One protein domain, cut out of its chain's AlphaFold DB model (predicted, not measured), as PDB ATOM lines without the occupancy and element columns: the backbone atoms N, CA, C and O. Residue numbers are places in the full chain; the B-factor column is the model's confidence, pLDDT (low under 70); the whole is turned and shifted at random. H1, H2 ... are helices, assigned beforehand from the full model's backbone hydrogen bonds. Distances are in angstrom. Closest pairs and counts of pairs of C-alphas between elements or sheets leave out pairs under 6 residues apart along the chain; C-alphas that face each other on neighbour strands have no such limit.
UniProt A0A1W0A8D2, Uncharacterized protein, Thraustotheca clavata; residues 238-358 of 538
ATOM      1  N   CYS A 238     209.315 216.331 215.041       68.56
ATOM      2  CA  CYS A 238     208.227 216.975 214.316       68.56
ATOM      3  C   CYS A 238     207.823 218.311 214.976       68.56
ATOM      4  O   CYS A 238     207.590 218.321 216.185       68.56
ATOM      5  N   PRO A 239     207.735 219.416 214.209       67.06
ATOM      6  CA  PRO A 239     207.534 220.746 214.780       67.06
ATOM      7  C   PRO A 239     206.063 221.107 215.045       67.06
ATOM      8  O   PRO A 239     205.820 222.061 215.773       67.06
ATOM      9  N   TYR A 240     205.097 220.377 214.475       68.94
ATOM     10  CA  TYR A 240     203.668 220.724 214.530       68.94
ATOM     11  C   TYR A 240     202.984 220.264 215.821       68.94
ATOM     12  O   TYR A 240     203.268 219.184 216.350       68.94
ATOM     13  N   ASN A 241     202.020 221.049 216.299       74.62
ATOM     14  CA  ASN A 241     201.215 220.725 217.468       74.62
ATOM     15  C   ASN A 241     200.006 219.855 217.078       74.62
ATOM     16  O   ASN A 241     198.923 220.338 216.748       74.62
ATOM     17  N   CYS A 242     200.184 218.537 217.135       69.88
ATOM     18  CA  CYS A 242     199.191 217.571 216.655       69.88
ATOM     19  C   CYS A 242     198.040 217.239 217.607       69.88
ATOM     20  O   CYS A 242     197.365 216.231 217.392       69.88
ATOM     21  N   ASN A 243     197.803 218.023 218.660       69.12
ATOM     22  CA  ASN A 243     196.736 217.714 219.610       69.12
ATOM     23  C   ASN A 243     195.354 217.752 218.925       69.12
ATOM     24  O   ASN A 243     194.773 218.819 218.742       69.12
ATOM     25  N   TYR A 244     194.834 216.565 218.589       56.62
ATOM     26  CA  TYR A 244     193.484 216.310 218.067       56.62
ATOM     27  C   TYR A 244     193.132 217.012 216.744       56.62
ATOM     28  O   TYR A 244     191.995 217.435 216.555       56.62
ATOM     29  N   GLN A 245     194.094 217.116 215.823       68.25
ATOM     30  CA  GLN A 245     193.897 217.752 214.515       68.25
ATOM     31  C   GLN A 245     194.001 216.745 213.364       68.25
ATOM     32  O   GLN A 245     194.956 215.961 213.291       68.25
ATOM     33  N   ASP A 246     193.049 216.813 212.434       71.00
ATOM     34  CA  ASP A 246     193.087 216.041 211.193       71.00
ATOM     35  C   ASP A 246     194.276 216.466 210.321       71.00
ATOM     36  O   ASP A 246     194.696 217.623 210.312       71.00
ATOM     37  N   ASN A 247     194.826 215.513 209.562       76.38
ATOM     38  CA  ASN A 247     195.955 215.735 208.649       76.38
ATOM     39  C   ASN A 247     197.222 216.295 209.315       76.38
ATOM     40  O   ASN A 247     198.018 216.953 208.645       76.38
ATOM     41  N   CYS A 248     197.448 216.038 210.610       84.31
ATOM     42  CA  CYS A 248     198.656 216.545 211.245       84.31
ATOM     43  C   CYS A 248     199.928 216.007 210.560       84.31
ATOM     44  O   CYS A 248     200.091 214.783 210.464       84.31
ATOM     45  N   PRO A 249     200.877 216.874 210.156       84.88
ATOM     46  CA  PRO A 249     202.099 216.439 209.489       84.88
ATOM     47  C   PRO A 249     202.914 215.442 210.316       84.88
ATOM     48  O   PRO A 249     203.518 214.544 209.745       84.88
ATOM     49  N   CYS A 250     202.892 215.497 211.654       81.12
ATOM     50  CA  CYS A 250     203.643 214.520 212.460       81.12
ATOM     51  C   CYS A 250     203.102 213.090 212.376       81.12
ATOM     52  O   CYS A 250     203.849 212.144 212.626       81.12
ATOM     53  N   ASN A 251     201.836 212.925 211.996       85.44
ATOM     54  CA  ASN A 251     201.208 211.618 211.818       85.44
ATOM     55  C   ASN A 251     201.383 211.089 210.385       85.44
ATOM     56  O   ASN A 251     201.054 209.938 210.110       85.44
ATOM     57  N   SER A 252     201.909 211.907 209.468       87.94
ATOM     58  CA  SER A 252     202.193 211.506 208.093       87.94
ATOM     59  C   SER A 252     203.523 210.762 208.013       87.94
ATOM     60  O   SER A 252     204.581 211.327 208.303       87.94
ATOM     61  N   THR A 253     203.493 209.515 207.534       87.88
ATOM     62  CA  THR A 253     204.699 208.712 207.264       87.88
ATOM     63  C   THR A 253     205.674 209.442 206.336       87.88
ATOM     64  O   THR A 253     206.891 209.339 206.496       87.88
ATOM     65  N   ALA A 254     205.156 210.249 205.405       88.12
ATOM     66  CA  ALA A 254     205.986 211.038 204.506       88.12
ATOM     67  C   ALA A 254     206.752 212.137 205.244       88.12
ATOM     68  O   ALA A 254     207.968 212.256 205.100       88.12
ATOM     69  N   CYS A 255     206.076 212.897 206.107       82.56
ATOM     70  CA  CYS A 255     206.742 213.905 206.926       82.56
ATOM     71  C   CYS A 255     207.700 213.300 207.949       82.56
ATOM     72  O   CYS A 255     208.751 213.882 208.203       82.56
ATOM     73  N   GLN A 256     207.390 212.128 208.506       81.88
ATOM     74  CA  GLN A 256     208.330 211.393 209.353       81.88
ATOM     75  C   GLN A 256     209.596 211.023 208.574       81.88
ATOM     76  O   GLN A 256     210.693 211.268 209.065       81.88
ATOM     77  N   THR A 257     209.459 210.540 207.338       81.69
ATOM     78  CA  THR A 257     210.599 210.217 206.466       81.69
ATOM     79  C   THR A 257     211.438 211.458 206.149       81.69
ATOM     80  O   THR A 257     212.661 211.426 206.254       81.69
ATOM     81  N   VAL A 258     210.799 212.593 205.843       80.50
ATOM     82  CA  VAL A 258     211.494 213.878 205.636       80.50
ATOM     83  C   VAL A 258     212.206 214.338 206.909       80.50
ATOM     84  O   VAL A 258     213.333 214.820 206.849       80.50
ATOM     85  N   ASN A 259     211.589 214.165 208.074       72.19
ATOM     86  CA  ASN A 259     212.171 214.517 209.367       72.19
ATOM     87  C   ASN A 259     213.299 213.566 209.803       72.19
ATOM     88  O   ASN A 259     214.175 213.975 210.562       72.19
ATOM     89  N   GLN A 260     213.318 212.332 209.304       70.06
ATOM     90  CA  GLN A 260     214.408 211.371 209.492       70.06
ATOM     91  C   GLN A 260     215.535 211.538 208.467       70.06
ATOM     92  O   GLN A 260     216.628 211.023 208.688       70.06
ATOM     93  N   ALA A 261     215.305 212.272 207.375       62.34
ATOM     94  CA  ALA A 261     216.348 212.553 206.400       62.34
ATOM     95  C   ALA A 261     217.485 213.393 207.023       62.34
ATOM     96  O   ALA A 261     217.229 214.227 207.900       62.34
ATOM     97  N   PRO A 262     218.732 213.237 206.547       53.81
ATOM     98  CA  PRO A 262     219.875 213.961 207.094       53.81
ATOM     99  C   PRO A 262     219.712 215.482 207.028       53.81
ATOM    100  O   PRO A 262     219.210 216.027 206.041       53.81
ATOM    101  N   ILE A 263     220.194 216.198 208.050       51.69
ATOM    102  CA  ILE A 263     220.106 217.667 208.123       51.69
ATOM    103  C   ILE A 263     220.643 218.366 206.869       51.69
ATOM    104  O   ILE A 263     219.988 219.279 206.376       51.69
ATOM    105  N   CYS A 264     221.749 217.881 206.296       45.69
ATOM    106  CA  CYS A 264     222.354 218.415 205.075       45.69
ATOM    107  C   CYS A 264     221.402 218.444 203.885       45.69
ATOM    108  O   CYS A 264     221.404 219.407 203.129       45.69
ATOM    109  N   VAL A 265     220.582 217.408 203.739       56.19
ATOM    110  CA  VAL A 265     219.640 217.261 202.628       56.19
ATOM    111  C   VAL A 265     218.404 218.141 202.843       56.19
ATOM    112  O   VAL A 265     217.756 218.563 201.886       56.19
ATOM    113  N   ARG A 266     218.080 218.450 204.103       58.97
ATOM    114  CA  ARG A 266     216.888 219.222 204.488       58.97
ATOM    115  C   ARG A 266     217.115 220.724 204.507       58.97
ATOM    116  O   ARG A 266     216.193 221.471 204.197       58.97
ATOM    117  N   THR A 267     218.304 221.165 204.911       52.09
ATOM    118  CA  THR A 267     218.605 222.587 205.128       52.09
ATOM    119  C   THR A 267     219.387 223.219 203.983       52.09
ATOM    120  O   THR A 267     219.379 224.441 203.858       52.09
ATOM    121  N   THR A 268     220.039 222.420 203.131       49.09
ATOM    122  CA  THR A 268     220.807 222.914 201.983       49.09
ATOM    123  C   THR A 268     220.795 221.924 200.805       49.09
ATOM    124  O   THR A 268     220.264 220.819 200.890       49.09
ATOM    125  N   GLY A 269     221.328 222.339 199.655       58.50
ATOM    126  CA  GLY A 269     221.454 221.496 198.463       58.50
ATOM    127  C   GLY A 269     220.153 221.270 197.680       58.50
ATOM    128  O   GLY A 269     219.192 222.040 197.771       58.50
ATOM    129  N   ALA A 270     220.144 220.218 196.854       69.75
ATOM    130  CA  ALA A 270     219.098 219.979 195.856       69.75
ATOM    131  C   ALA A 270     217.703 219.759 196.465       69.75
ATOM    132  O   ALA A 270     216.726 220.316 195.974       69.75
ATOM    133  N   CYS A 271     217.601 218.993 197.555       69.25
ATOM    134  CA  CYS A 271     216.318 218.696 198.194       69.25
ATOM    135  C   CYS A 271     215.743 219.881 198.979       69.25
ATOM    136  O   CYS A 271     214.536 220.117 198.918       69.25
ATOM    137  N   ALA A 272     216.586 220.682 199.640       67.75
ATOM    138  CA  ALA A 272     216.156 221.940 200.252       67.75
ATOM    139  C   ALA A 272     215.688 222.956 199.193       67.75
ATOM    140  O   ALA A 272     214.654 223.604 199.364       67.75
ATOM    141  N   THR A 273     216.405 223.037 198.064       74.94
ATOM    142  CA  THR A 273     216.019 223.871 196.913       74.94
ATOM    143  C   THR A 273     214.674 223.424 196.348       74.94
ATOM    144  O   THR A 273     213.772 224.243 196.193       74.94
ATOM    145  N   PHE A 274     214.499 222.119 196.115       83.81
ATOM    146  CA  PHE A 274     213.233 221.550 195.659       83.81
ATOM    147  C   PHE A 274     212.080 221.865 196.621       83.81
ATOM    148  O   PHE A 274     211.041 222.356 196.183       83.81
ATOM    149  N   ARG A 275     212.271 221.653 197.931       84.38
ATOM    150  CA  ARG A 275     211.270 221.982 198.956       84.38
ATOM    151  C   ARG A 275     210.861 223.453 198.890       84.38
ATOM    152  O   ARG A 275     209.670 223.740 198.892       84.38
ATOM    153  N   SER A 276     211.824 224.373 198.811       80.12
ATOM    154  CA  SER A 276     211.548 225.814 198.711       80.12
ATOM    155  C   SER A 276     210.786 226.164 197.430       80.12
ATOM    156  O   SER A 276     209.783 226.869 197.490       80.12
ATOM    157  N   MET A 277     211.191 225.617 196.281       82.75
ATOM    158  CA  MET A 277     210.486 225.828 195.013       82.75
ATOM    159  C   MET A 277     209.053 225.287 195.043       82.75
ATOM    160  O   MET A 277     208.148 225.925 194.507       82.75
ATOM    161  N   LEU A 278     208.840 224.128 195.668       88.88
ATOM    162  CA  LEU A 278     207.519 223.530 195.819       88.88
ATOM    163  C   LEU A 278     206.612 224.401 196.695       88.88
ATOM    164  O   LEU A 278     205.478 224.666 196.310       88.88
ATOM    165  N   VAL A 279     207.110 224.872 197.839       85.44
ATOM    166  CA  VAL A 279     206.372 225.777 198.734       85.44
ATOM    167  C   VAL A 279     205.978 227.064 197.998       85.44
ATOM    168  O   VAL A 279     204.805 227.434 198.002       85.44
ATOM    169  N   ASN A 280     206.902 227.682 197.258       80.94
ATOM    170  CA  ASN A 280     206.602 228.882 196.467       80.94
ATOM    171  C   ASN A 280     205.552 228.606 195.381       80.94
ATOM    172  O   ASN A 280     204.639 229.404 195.175       80.94
ATOM    173  N   ALA A 281     205.632 227.457 194.704       85.31
ATOM    174  CA  ALA A 281     204.627 227.056 193.723       85.31
ATOM    175  C   ALA A 281     203.245 226.847 194.363       85.31
ATOM    176  O   ALA A 281     202.239 227.235 193.770       85.31
ATOM    177  N   MET A 282     203.180 226.280 195.574       85.94
ATOM    178  CA  MET A 282     201.929 226.114 196.323       85.94
ATOM    179  C   MET A 282     201.268 227.469 196.601       85.94
ATOM    180  O   MET A 282     200.070 227.619 196.345       85.94
ATOM    181  N   PHE A 283     202.044 228.467 197.039       80.38
ATOM    182  CA  PHE A 283     201.561 229.836 197.227       80.38
ATOM    183  C   PHE A 283     201.079 230.478 195.921       80.38
ATOM    184  O   PHE A 283     199.945 230.952 195.859       80.38
ATOM    185  N   LEU A 284     201.892 230.440 194.858       78.62
ATOM    186  CA  LEU A 284     201.546 231.023 193.552       78.62
ATOM    187  C   LEU A 284     200.272 230.417 192.953       78.62
ATOM    188  O   LEU A 284     199.509 231.106 192.281       78.62
ATOM    189  N   GLN A 285     200.022 229.136 193.215       82.38
ATOM    190  CA  GLN A 285     198.839 228.425 192.737       82.38
ATOM    191  C   GLN A 285     197.654 228.483 193.709       82.38
ATOM    192  O   GLN A 285     196.720 227.701 193.568       82.38
ATOM    193  N   ARG A 286     197.659 229.420 194.668       77.12
ATOM    194  CA  ARG A 286     196.546 229.698 195.595       77.12
ATOM    195  C   ARG A 286     196.238 228.573 196.593       77.12
ATOM    196  O   ARG A 286     195.134 228.534 197.126       77.12
ATOM    197  N   ASN A 287     197.185 227.677 196.891       81.25
ATOM    198  CA  ASN A 287     196.968 226.603 197.877       81.25
ATOM    199  C   ASN A 287     197.026 227.098 199.335       81.25
ATOM    200  O   ASN A 287     196.636 226.365 200.240       81.25
ATOM    201  N   PHE A 288     197.498 228.323 199.574       79.62
ATOM    202  CA  PHE A 288     197.410 229.003 200.867       79.62
ATOM    203  C   PHE A 288     196.015 229.618 201.045       79.62
ATOM    204  O   PHE A 288     195.675 230.573 200.352       79.62
ATOM    205  N   GLN A 289     195.204 229.038 201.933       74.69
ATOM    206  CA  GLN A 289     193.799 229.391 202.192       74.69
ATOM    207  C   GLN A 289     193.470 229.200 203.688       74.69
ATOM    208  O   GLN A 289     192.739 228.273 204.046       74.69
ATOM    209  N   PRO A 290     194.054 230.004 204.594       70.62
ATOM    210  CA  PRO A 290     193.842 229.835 206.028       70.62
ATOM    211  C   PRO A 290     192.391 230.122 206.449       70.62
ATOM    212  O   PRO A 290     191.816 231.139 206.069       70.62
ATOM    213  N   LEU A 291     191.820 229.249 207.285       63.44
ATOM    214  CA  LEU A 291     190.493 229.365 207.903       63.44
ATOM    215  C   LEU A 291     190.503 230.354 209.084       63.44
ATOM    216  O   LEU A 291     190.134 229.995 210.202       63.44
ATOM    217  N   SER A 292     190.963 231.589 208.878       55.34
ATOM    218  CA  SER A 292     190.842 232.642 209.893       55.34
ATOM    219  C   SER A 292     189.963 233.792 209.406       55.34
ATOM    220  O   SER A 292     190.102 234.282 208.287       55.34
ATOM    221  N   ASP A 293     189.086 234.273 210.295       41.22
ATOM    222  CA  ASP A 293     188.263 235.477 210.088       41.22
ATOM    223  C   ASP A 293     189.124 236.746 209.922       41.22
ATOM    224  O   ASP A 293     188.654 237.787 209.460       41.22
ATOM    225  N   SER A 294     190.420 236.659 210.247       41.25
ATOM    226  CA  SER A 294     191.446 237.629 209.861       41.25
ATOM    227  C   SER A 294     191.860 237.428 208.400       41.25
ATOM    228  O   SER A 294     193.023 237.188 208.077       41.25
ATOM    229  N   LEU A 295     190.904 237.630 207.493       40.97
ATOM    230  CA  LEU A 295     191.103 237.760 206.042       40.97
ATOM    231  C   LEU A 295     191.985 238.964 205.641       40.97
ATOM    232  O   LEU A 295     192.128 239.255 204.453       40.97
ATOM    233  N   VAL A 296     192.620 239.646 206.598       39.59
ATOM    234  CA  VAL A 296     193.548 240.771 206.384       39.59
ATOM    235  C   VAL A 296     194.799 240.340 205.597       39.59
ATOM    236  O   VAL A 296     195.437 241.158 204.936       39.59
ATOM    237  N   TYR A 297     195.103 239.039 205.565       46.56
ATOM    238  CA  TYR A 297     196.257 238.496 204.839       46.56
ATOM    239  C   TYR A 297     195.934 238.001 203.422       46.56
ATOM    240  O   TYR A 297     196.838 237.659 202.663       46.56
ATOM    241  N   SER A 298     194.666 238.066 203.000       41.56
ATOM    242  CA  SER A 298     194.261 237.809 201.613       41.56
ATOM    243  C   SER A 298     194.489 239.038 200.721       41.56
ATOM    244  O   SER A 298     193.587 239.536 200.057       41.56
ATOM    245  N   LYS A 299     195.731 239.531 200.620       47.22
ATOM    246  CA  LYS A 299     196.071 240.528 199.577       47.22
ATOM    247  C   LYS A 299     195.869 239.983 198.152       47.22
ATOM    248  O   LYS A 299     195.875 240.758 197.202       47.22
ATOM    249  N   ASN A 300     195.604 238.681 198.021       46.94
ATOM    250  CA  ASN A 300     194.999 238.049 196.855       46.94
ATOM    251  C   ASN A 300     193.606 237.495 197.213       46.94
ATOM    252  O   ASN A 300     193.474 236.342 197.612       46.94
ATOM    253  N   TYR A 301     192.556 238.297 197.016       42.53
ATOM    254  CA  TYR A 301     191.133 237.929 197.166       42.53
ATOM    255  C   TYR A 301     190.626 236.903 196.121       42.53
ATOM    256  O   TYR A 301     189.442 236.861 195.799       42.53
ATOM    257  N   ALA A 302     191.505 236.086 195.537       52.00
ATOM    258  CA  ALA A 302     191.203 235.272 194.358       52.00
ATOM    259  C   ALA A 302     190.579 233.893 194.668       52.00
ATOM    260  O   ALA A 302     190.469 233.073 193.756       52.00
ATOM    261  N   GLY A 303     190.186 233.632 195.922       53.94
ATOM    262  CA  GLY A 303     189.582 232.361 196.343       53.94
ATOM    263  C   GLY A 303     190.524 231.145 196.232       53.94
ATOM    264  O   GLY A 303     191.712 231.316 195.935       53.94
ATOM    265  N   PRO A 304     190.020 229.920 196.493       64.81
ATOM    266  CA  PRO A 304     190.794 228.682 196.370       64.81
ATOM    267  C   PRO A 304     191.259 228.430 194.922       64.81
ATOM    268  O   PRO A 304     190.750 229.056 193.988       64.81
ATOM    269  N   PRO A 305     192.213 227.507 194.695       71.06
ATOM    270  CA  PRO A 305     192.650 227.154 193.349       71.06
ATOM    271  C   PRO A 305     191.472 226.647 192.506       71.06
ATOM    272  O   PRO A 305     190.741 225.756 192.929       71.06
ATOM    273  N   GLU A 306     191.319 227.165 191.287       68.06
ATOM    274  CA  GLU A 306     190.311 226.676 190.325       68.06
ATOM    275  C   GLU A 306     190.698 225.338 189.676       68.06
ATOM    276  O   GLU A 306     189.867 224.671 189.064       68.06
ATOM    277  N   SER A 307     191.963 224.933 189.803       75.81
ATOM    278  CA  SER A 307     192.513 223.721 189.197       75.81
ATOM    279  C   SER A 307     193.436 222.981 190.170       75.81
ATOM    280  O   SER A 307     194.026 223.622 191.043       75.81
ATOM    281  N   PRO A 308     193.642 221.661 189.993       85.50
ATOM    282  CA  PRO A 308     194.647 220.907 190.744       85.50
ATOM    283  C   PRO A 308     196.049 221.520 190.630       85.50
ATOM    284  O   PRO A 308     196.335 222.235 189.668       85.50
ATOM    285  N   PHE A 309     196.941 221.185 191.568       88.56
ATOM    286  CA  PHE A 309     198.335 221.634 191.539       88.56
ATOM    287  C   PHE A 309     199.036 221.231 190.231       88.56
ATOM    288  O   PHE A 309     199.051 220.060 189.848       88.56
ATOM    289  N   GLN A 310     199.625 222.211 189.554       90.50
ATOM    290  CA  GLN A 310     200.305 222.066 188.274       90.50
ATOM    291  C   GLN A 310     201.822 222.020 188.466       90.50
ATOM    292  O   GLN A 310     202.422 222.890 189.099       90.50
ATOM    293  N   TRP A 311     202.461 221.022 187.866       93.31
ATOM    294  CA  TRP A 311     203.911 220.861 187.910       93.31
ATOM    295  C   TRP A 311     204.570 221.604 186.752       93.31
ATOM    296  O   TRP A 311     204.324 221.291 185.589       93.31
ATOM    297  N   SER A 312     205.438 222.569 187.058       93.31
ATOM    298  CA  SER A 312     206.285 223.191 186.037       93.31
ATOM    299  C   SER A 312     207.465 222.283 185.684       93.31
ATOM    300  O   SER A 312     207.918 221.484 186.507       93.31
ATOM    301  N   SER A 313     208.013 222.439 184.476       94.12
ATOM    302  CA  SER A 313     209.222 221.721 184.052       94.12
ATOM    303  C   SER A 313     210.388 221.948 185.018       94.12
ATOM    304  O   SER A 313     211.036 220.990 185.425       94.12
ATOM    305  N   THR A 314     210.597 223.186 185.471       92.62
ATOM    306  CA  THR A 314     211.641 223.530 186.446       92.62
ATOM    307  C   THR A 314     211.447 222.811 187.782       92.62
ATOM    308  O   THR A 314     212.416 222.336 188.374       92.62
ATOM    309  N   LEU A 315     210.204 222.706 188.264       92.31
ATOM    310  CA  LEU A 315     209.905 222.016 189.518       92.31
ATOM    311  C   LEU A 315     210.106 220.499 189.390       92.31
ATOM    312  O   LEU A 315     210.639 219.881 190.309       92.31
ATOM    313  N   LEU A 316     209.747 219.915 188.241       95.19
ATOM    314  CA  LEU A 316     210.024 218.509 187.930       95.19
ATOM    315  C   LEU A 316     211.532 218.234 187.889       95.19
ATOM    316  O   LEU A 316     211.993 217.295 188.527       95.19
ATOM    317  N   THR A 317     212.323 219.094 187.243       92.81
ATOM    318  CA  THR A 317     213.788 218.964 187.237       92.81
ATOM    319  C   THR A 317     214.378 219.052 188.645       92.81
ATOM    320  O   THR A 317     215.251 218.257 188.995       92.81
ATOM    321  N   ALA A 318     213.901 219.976 189.486       82.81
ATOM    322  CA  ALA A 318     214.357 220.089 190.873       82.81
ATOM    323  C   ALA A 318     213.995 218.845 191.705       82.81
ATOM    324  O   ALA A 318     214.821 218.363 192.486       82.81
ATOM    325  N   ARG A 319     212.795 218.286 191.497       90.00
ATOM    326  CA  ARG A 319     212.353 217.026 192.110       90.00
ATOM    327  C   ARG A 319     213.279 215.876 191.726       90.00
ATOM    328  O   ARG A 319     213.787 215.179 192.602       90.00
ATOM    329  N   ASP A 320     213.534 215.706 190.433       89.12
ATOM    330  CA  ASP A 320     214.368 214.620 189.916       89.12
ATOM    331  C   ASP A 320     215.826 214.776 190.392       89.12
ATOM    332  O   ASP A 320     216.464 213.800 190.788       89.12
ATOM    333  N   THR A 321     216.325 216.016 190.484       78.19
ATOM    334  CA  THR A 321     217.646 216.315 191.064       78.19
ATOM    335  C   THR A 321     217.708 215.918 192.541       78.19
ATOM    336  O   THR A 321     218.674 215.286 192.960       78.19
ATOM    337  N   CYS A 322     216.680 216.218 193.341       77.50
ATOM    338  CA  CYS A 322     216.615 215.759 194.731       77.50
ATOM    339  C   CYS A 322     216.593 214.224 194.832       77.50
ATOM    340  O   CYS A 322     217.357 213.651 195.610       77.50
ATOM    341  N   ASN A 323     215.792 213.552 194.000       82.44
ATOM    342  CA  ASN A 323     215.725 212.090 193.972       82.44
ATOM    343  C   ASN A 323     217.045 211.432 193.528       82.44
ATOM    344  O   ASN A 323     217.289 210.286 193.890       82.44
ATOM    345  N   SER A 324     217.913 212.144 192.801       75.75
ATOM    346  CA  SER A 324     219.267 211.662 192.483       75.75
ATOM    347  C   SER A 324     220.226 211.694 193.684       75.75
ATOM    348  O   SER A 324     221.199 210.946 193.706       75.75
ATOM    349  N   VAL A 325     219.944 212.535 194.692       68.00
ATOM    350  CA  VAL A 325     220.712 212.617 195.946       68.00
ATOM    351  C   VAL A 325     220.211 211.584 196.953       68.00
ATOM    352  O   VAL A 325     221.008 210.854 197.535       68.00
ATOM    353  N   VAL A 326     218.892 211.510 197.156       69.62
ATOM    354  CA  VAL A 326     218.248 210.498 198.003       69.62
ATOM    355  C   VAL A 326     217.014 209.966 197.287       69.62
ATOM    356  O   VAL A 326     216.021 210.677 197.130       69.62
ATOM    357  N   THR A 327     217.070 208.700 196.880       81.50
ATOM    358  CA  THR A 327     216.001 208.043 196.124       81.50
ATOM    359  C   THR A 327     214.655 208.147 196.839       81.50
ATOM    360  O   THR A 327     214.511 207.719 197.983       81.50
ATOM    361  N   GLY A 328     213.656 208.704 196.149       82.81
ATOM    362  CA  GLY A 328     212.274 208.816 196.623       82.81
ATOM    363  C   GLY A 328     212.027 209.912 197.663       82.81
ATOM    364  O   GLY A 328     210.877 210.131 198.047       82.81
ATOM    365  N   LEU A 329     213.057 210.636 198.118       82.38
ATOM    366  CA  LEU A 329     212.886 211.682 199.128       82.38
ATOM    367  C   LEU A 329     212.067 212.866 198.603       82.38
ATOM    368  O   LEU A 329     211.296 213.450 199.362       82.38
ATOM    369  N   ALA A 330     212.175 213.210 197.319       87.81
ATOM    370  CA  ALA A 330     211.408 214.310 196.740       87.81
ATOM    371  C   ALA A 330     209.894 214.025 196.752       87.81
ATOM    372  O   ALA A 330     209.085 214.931 196.967       87.81
ATOM    373  N   ASP A 331     209.493 212.761 196.608       92.75
ATOM    374  CA  ASP A 331     208.084 212.358 196.674       92.75
ATOM    375  C   ASP A 331     207.547 212.442 198.115       92.75
ATOM    376  O   ASP A 331     206.422 212.897 198.352       92.75
ATOM    377  N   GLN A 332     208.392 212.114 199.103       93.06
ATOM    378  CA  GLN A 332     208.073 212.301 200.524       93.06
ATOM    379  C   GLN A 332     207.994 213.788 200.900       93.06
ATOM    380  O   GLN A 332     207.070 214.194 201.604       93.06
ATOM    381  N   ILE A 333     208.909 214.621 200.385       90.44
ATOM    382  CA  ILE A 333     208.860 216.086 200.534       90.44
ATOM    383  C   ILE A 333     207.557 216.627 199.951       90.44
ATOM    384  O   ILE A 333     206.895 217.431 200.602       90.44
ATOM    385  N   THR A 334     207.164 216.159 198.765       94.19
ATOM    386  CA  THR A 334     205.934 216.594 198.093       94.19
ATOM    387  C   THR A 334     204.710 216.341 198.958       94.19
ATOM    388  O   THR A 334     203.969 217.271 199.279       94.19
ATOM    389  N   THR A 335     204.549 215.091 199.392       94.19
ATOM    390  CA  THR A 335     203.438 214.685 200.255       94.19
ATOM    391  C   THR A 335     203.461 215.476 201.559       94.19
ATOM    392  O   THR A 335     202.438 216.009 201.977       94.19
ATOM    393  N   CYS A 336     204.635 215.630 202.179       91.38
ATOM    394  CA  CYS A 336     204.749 216.346 203.439       91.38
ATOM    395  C   CYS A 336     204.387 217.833 203.327       91.38
ATOM    396  O   CYS A 336     203.669 218.351 204.184       91.38
ATOM    397  N   VAL A 337     204.840 218.525 202.276       92.31
ATOM    398  CA  VAL A 337     204.491 219.934 202.034       92.31
ATOM    399  C   VAL A 337     202.988 220.076 201.810       92.31
ATOM    400  O   VAL A 337     202.369 220.932 202.432       92.31
ATOM    401  N   GLN A 338     202.374 219.210 201.002       91.88
ATOM    402  CA  GLN A 338     200.925 219.235 200.772       91.88
ATOM    403  C   GLN A 338     200.128 218.992 202.062       91.88
ATOM    404  O   GLN A 338     199.222 219.765 202.368       91.88
ATOM    405  N   THR A 339     200.499 217.982 202.858       91.25
ATOM    406  CA  THR A 339     199.897 217.735 204.181       91.25
ATOM    407  C   THR A 339     200.061 218.945 205.102       91.25
ATOM    408  O   THR A 339     199.114 219.334 205.779       91.25
ATOM    409  N   SER A 340     201.236 219.577 205.090       88.25
ATOM    410  CA  SER A 340     201.518 220.763 205.901       88.25
ATOM    411  C   SER A 340     200.656 221.959 205.494       88.25
ATOM    412  O   SER A 340     200.109 222.622 206.366       88.25
ATOM    413  N   PHE A 341     200.457 222.207 204.195       87.69
ATOM    414  CA  PHE A 341     199.545 223.252 203.710       87.69
ATOM    415  C   PHE A 341     198.096 222.991 204.137       87.69
ATOM    416  O   PHE A 341     197.435 223.904 204.618       87.69
ATOM    417  N   LEU A 342     197.608 221.750 204.013       87.69
ATOM    418  CA  LEU A 342     196.258 221.384 204.460       87.69
ATOM    419  C   LEU A 342     196.081 221.627 205.963       87.69
ATOM    420  O   LEU A 342     195.120 222.276 206.375       87.69
ATOM    421  N   TYR A 343     197.034 221.159 206.769       86.88
ATOM    422  CA  TYR A 343     197.032 221.373 208.213       86.88
ATOM    423  C   TYR A 343     197.069 222.861 208.566       86.88
ATOM    424  O   TYR A 343     196.238 223.321 209.340       86.88
ATOM    425  N   CYS A 344     197.987 223.623 207.974       83.25
ATOM    426  CA  CYS A 344     198.182 225.038 208.272       83.25
ATOM    427  C   CYS A 344     197.069 225.940 207.735       83.25
ATOM    428  O   CYS A 344     196.851 227.029 208.267       83.25
ATOM    429  N   ASN A 345     196.337 225.499 206.714       81.31
ATOM    430  CA  ASN A 345     195.102 226.156 206.309       81.31
ATOM    431  C   ASN A 345     194.003 225.954 207.361       81.31
ATOM    432  O   ASN A 345     193.273 226.891 207.661       81.31
ATOM    433  N   ALA A 346     193.907 224.767 207.965       81.94
ATOM    434  CA  ALA A 346     192.953 224.506 209.043       81.94
ATOM    435  C   ALA A 346     193.383 225.109 210.396       81.94
ATOM    436  O   ALA A 346     192.541 225.483 211.205       81.94
ATOM    437  N   ASN A 347     194.692 225.223 210.626       76.94
ATOM    438  CA  ASN A 347     195.306 225.615 211.892       76.94
ATOM    439  C   ASN A 347     196.340 226.740 211.701       76.94
ATOM    440  O   ASN A 347     197.513 226.564 212.039       76.94
ATOM    441  N   PRO A 348     195.947 227.920 211.183       72.81
ATOM    442  CA  PRO A 348     196.891 228.991 210.847       72.81
ATOM    443  C   PRO A 348     197.609 229.597 212.060       72.81
ATOM    444  O   PRO A 348     198.562 230.350 211.892       72.81
ATOM    445  N   TRP A 349     197.160 229.270 213.272       69.50
ATOM    446  CA  TRP A 349     197.745 229.671 214.548       69.50
ATOM    447  C   TRP A 349     198.936 228.820 215.015       69.50
ATOM    448  O   TRP A 349     199.548 229.171 216.024       69.50
ATOM    449  N   ASP A 350     199.268 227.710 214.345       73.12
ATOM    450  CA  ASP A 350     200.386 226.866 214.772       73.12
ATOM    451  C   ASP A 350     201.712 227.553 214.386       73.12
ATOM    452  O   ASP A 350     201.943 227.805 213.198       73.12
ATOM    453  N   PRO A 351     202.614 227.850 215.346       66.56
ATOM    454  CA  PRO A 351     203.922 228.436 215.055       66.56
ATOM    455  C   PRO A 351     204.756 227.636 214.043       66.56
ATOM    456  O   PRO A 351     205.588 228.215 213.342       66.56
ATOM    457  N   ALA A 352     204.526 226.324 213.928       69.31
ATOM    458  CA  ALA A 352     205.183 225.473 212.944       69.31
ATOM    459  C   ALA A 352     204.839 225.864 211.500       69.31
ATOM    460  O   ALA A 352     205.673 225.727 210.608       69.31
ATOM    461  N   CYS A 353     203.652 226.422 211.255       75.25
ATOM    462  CA  CYS A 353     203.274 226.927 209.936       75.25
ATOM    463  C   CYS A 353     204.183 228.080 209.497       75.25
ATOM    464  O   CYS A 353     204.610 228.126 208.344       75.25
ATOM    465  N   GLN A 354     204.568 228.948 210.438       71.12
ATOM    466  CA  GLN A 354     205.576 229.973 210.186       71.12
ATOM    467  C   GLN A 354     206.964 229.356 209.985       71.12
ATOM    468  O   GLN A 354     207.663 229.686 209.034       71.12
ATOM    469  N   SER A 355     207.407 228.472 210.881       63.94
ATOM    470  CA  SER A 355     208.790 227.979 210.836       63.94
ATOM    471  C   SER A 355     209.078 227.055 209.655       63.94
ATOM    472  O   SER A 355     210.226 226.982 209.220       63.94
ATOM    473  N   GLU A 356     208.070 226.334 209.163       73.25
ATOM    474  CA  GLU A 356     208.238 225.325 208.123       73.25
ATOM    475  C   GLU A 356     207.881 225.822 206.723       73.25
ATOM    476  O   GLU A 356     208.535 225.394 205.767       73.25
ATOM    477  N   LEU A 357     206.856 226.666 206.577       74.31
ATOM    478  CA  LEU A 357     206.280 227.007 205.271       74.31
ATOM    479  C   LEU A 357     206.405 228.487 204.898       74.31
ATOM    480  O   LEU A 357     206.193 228.808 203.736       74.31
ATOM    481  N   SER A 358     206.737 229.367 205.842       71.44
ATOM    482  CA  SER A 358     206.876 230.804 205.594       71.44
ATOM    483  C   SER A 358     208.344 231.182 205.377       71.44
ATOM    484  O   SER A 358     209.233 230.708 206.095       71.44
TER     485      SER A 358
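AT A GLANCE: This is residues 238 to 358 of the 538 residues of an uncharacterized protein of Thraustotheca clavata (UniProt A0A1W0A8D2). Helix H5 runs through the middle of a small helical body: H1, H3 and H4 pack on its first half, H4 only at its beginning, and H6 folds back on its later half. Short H2 sits at a corner with H3, and the link from H3 to H4, residues 285 to 312, makes a wide loop. The printed part has 121 residues with six named helices, H1 to H6 in order, and no named strand: the class is all helix, mostly crossed. It is compact, with a radius of gyration of the C-alphas of 14.4 A and spans of 42 by 34 by 21 A.

HOW THE PARTS SIT: H1, residues 253 to 260, touches the hub H5, residues 329 to 346, closest at C-alphas 254 and 332, 4.7 A, at a steep tilt of 69 degrees, only just short of about perpendicular. H2, residues 263 to 267, and H3, residues 269 to 284, only just touch, only at the corner, with C-alphas 266 and 272 closest at 5.1 A. H3 touches H5, C-alphas 275 and 333 closest at 6.6 A. H3 and H4, residues 313 to 325, form a hairpin, C-alphas 271 and 322 closest at 4.6 A. H4 touches H5, C-alphas 319 and 330 closest at 5.5 A. H5 and H6, residues 351 to 357, form a hairpin, C-alphas 344 and 353 closest at 5.7 A. In each helix every O i to N i+4 pair is within hydrogen-bond range.

IN THESE COORDINATES: H1 begins at C-alpha 253 (204.699, 208.712, 207.264). H3 measures 22.6 A, H4 18.9 A and H5 25.7 A. H6 ends at C-alpha 357 (206.280, 227.007, 205.271).

THE WHOLE: C-alphas 293 and 324, 42.9 A apart, are the farthest. There is no cut. Mean pLDDT of the printed part is 74.8, under 70 for instance in residues 261 to 272 and 291 to 304.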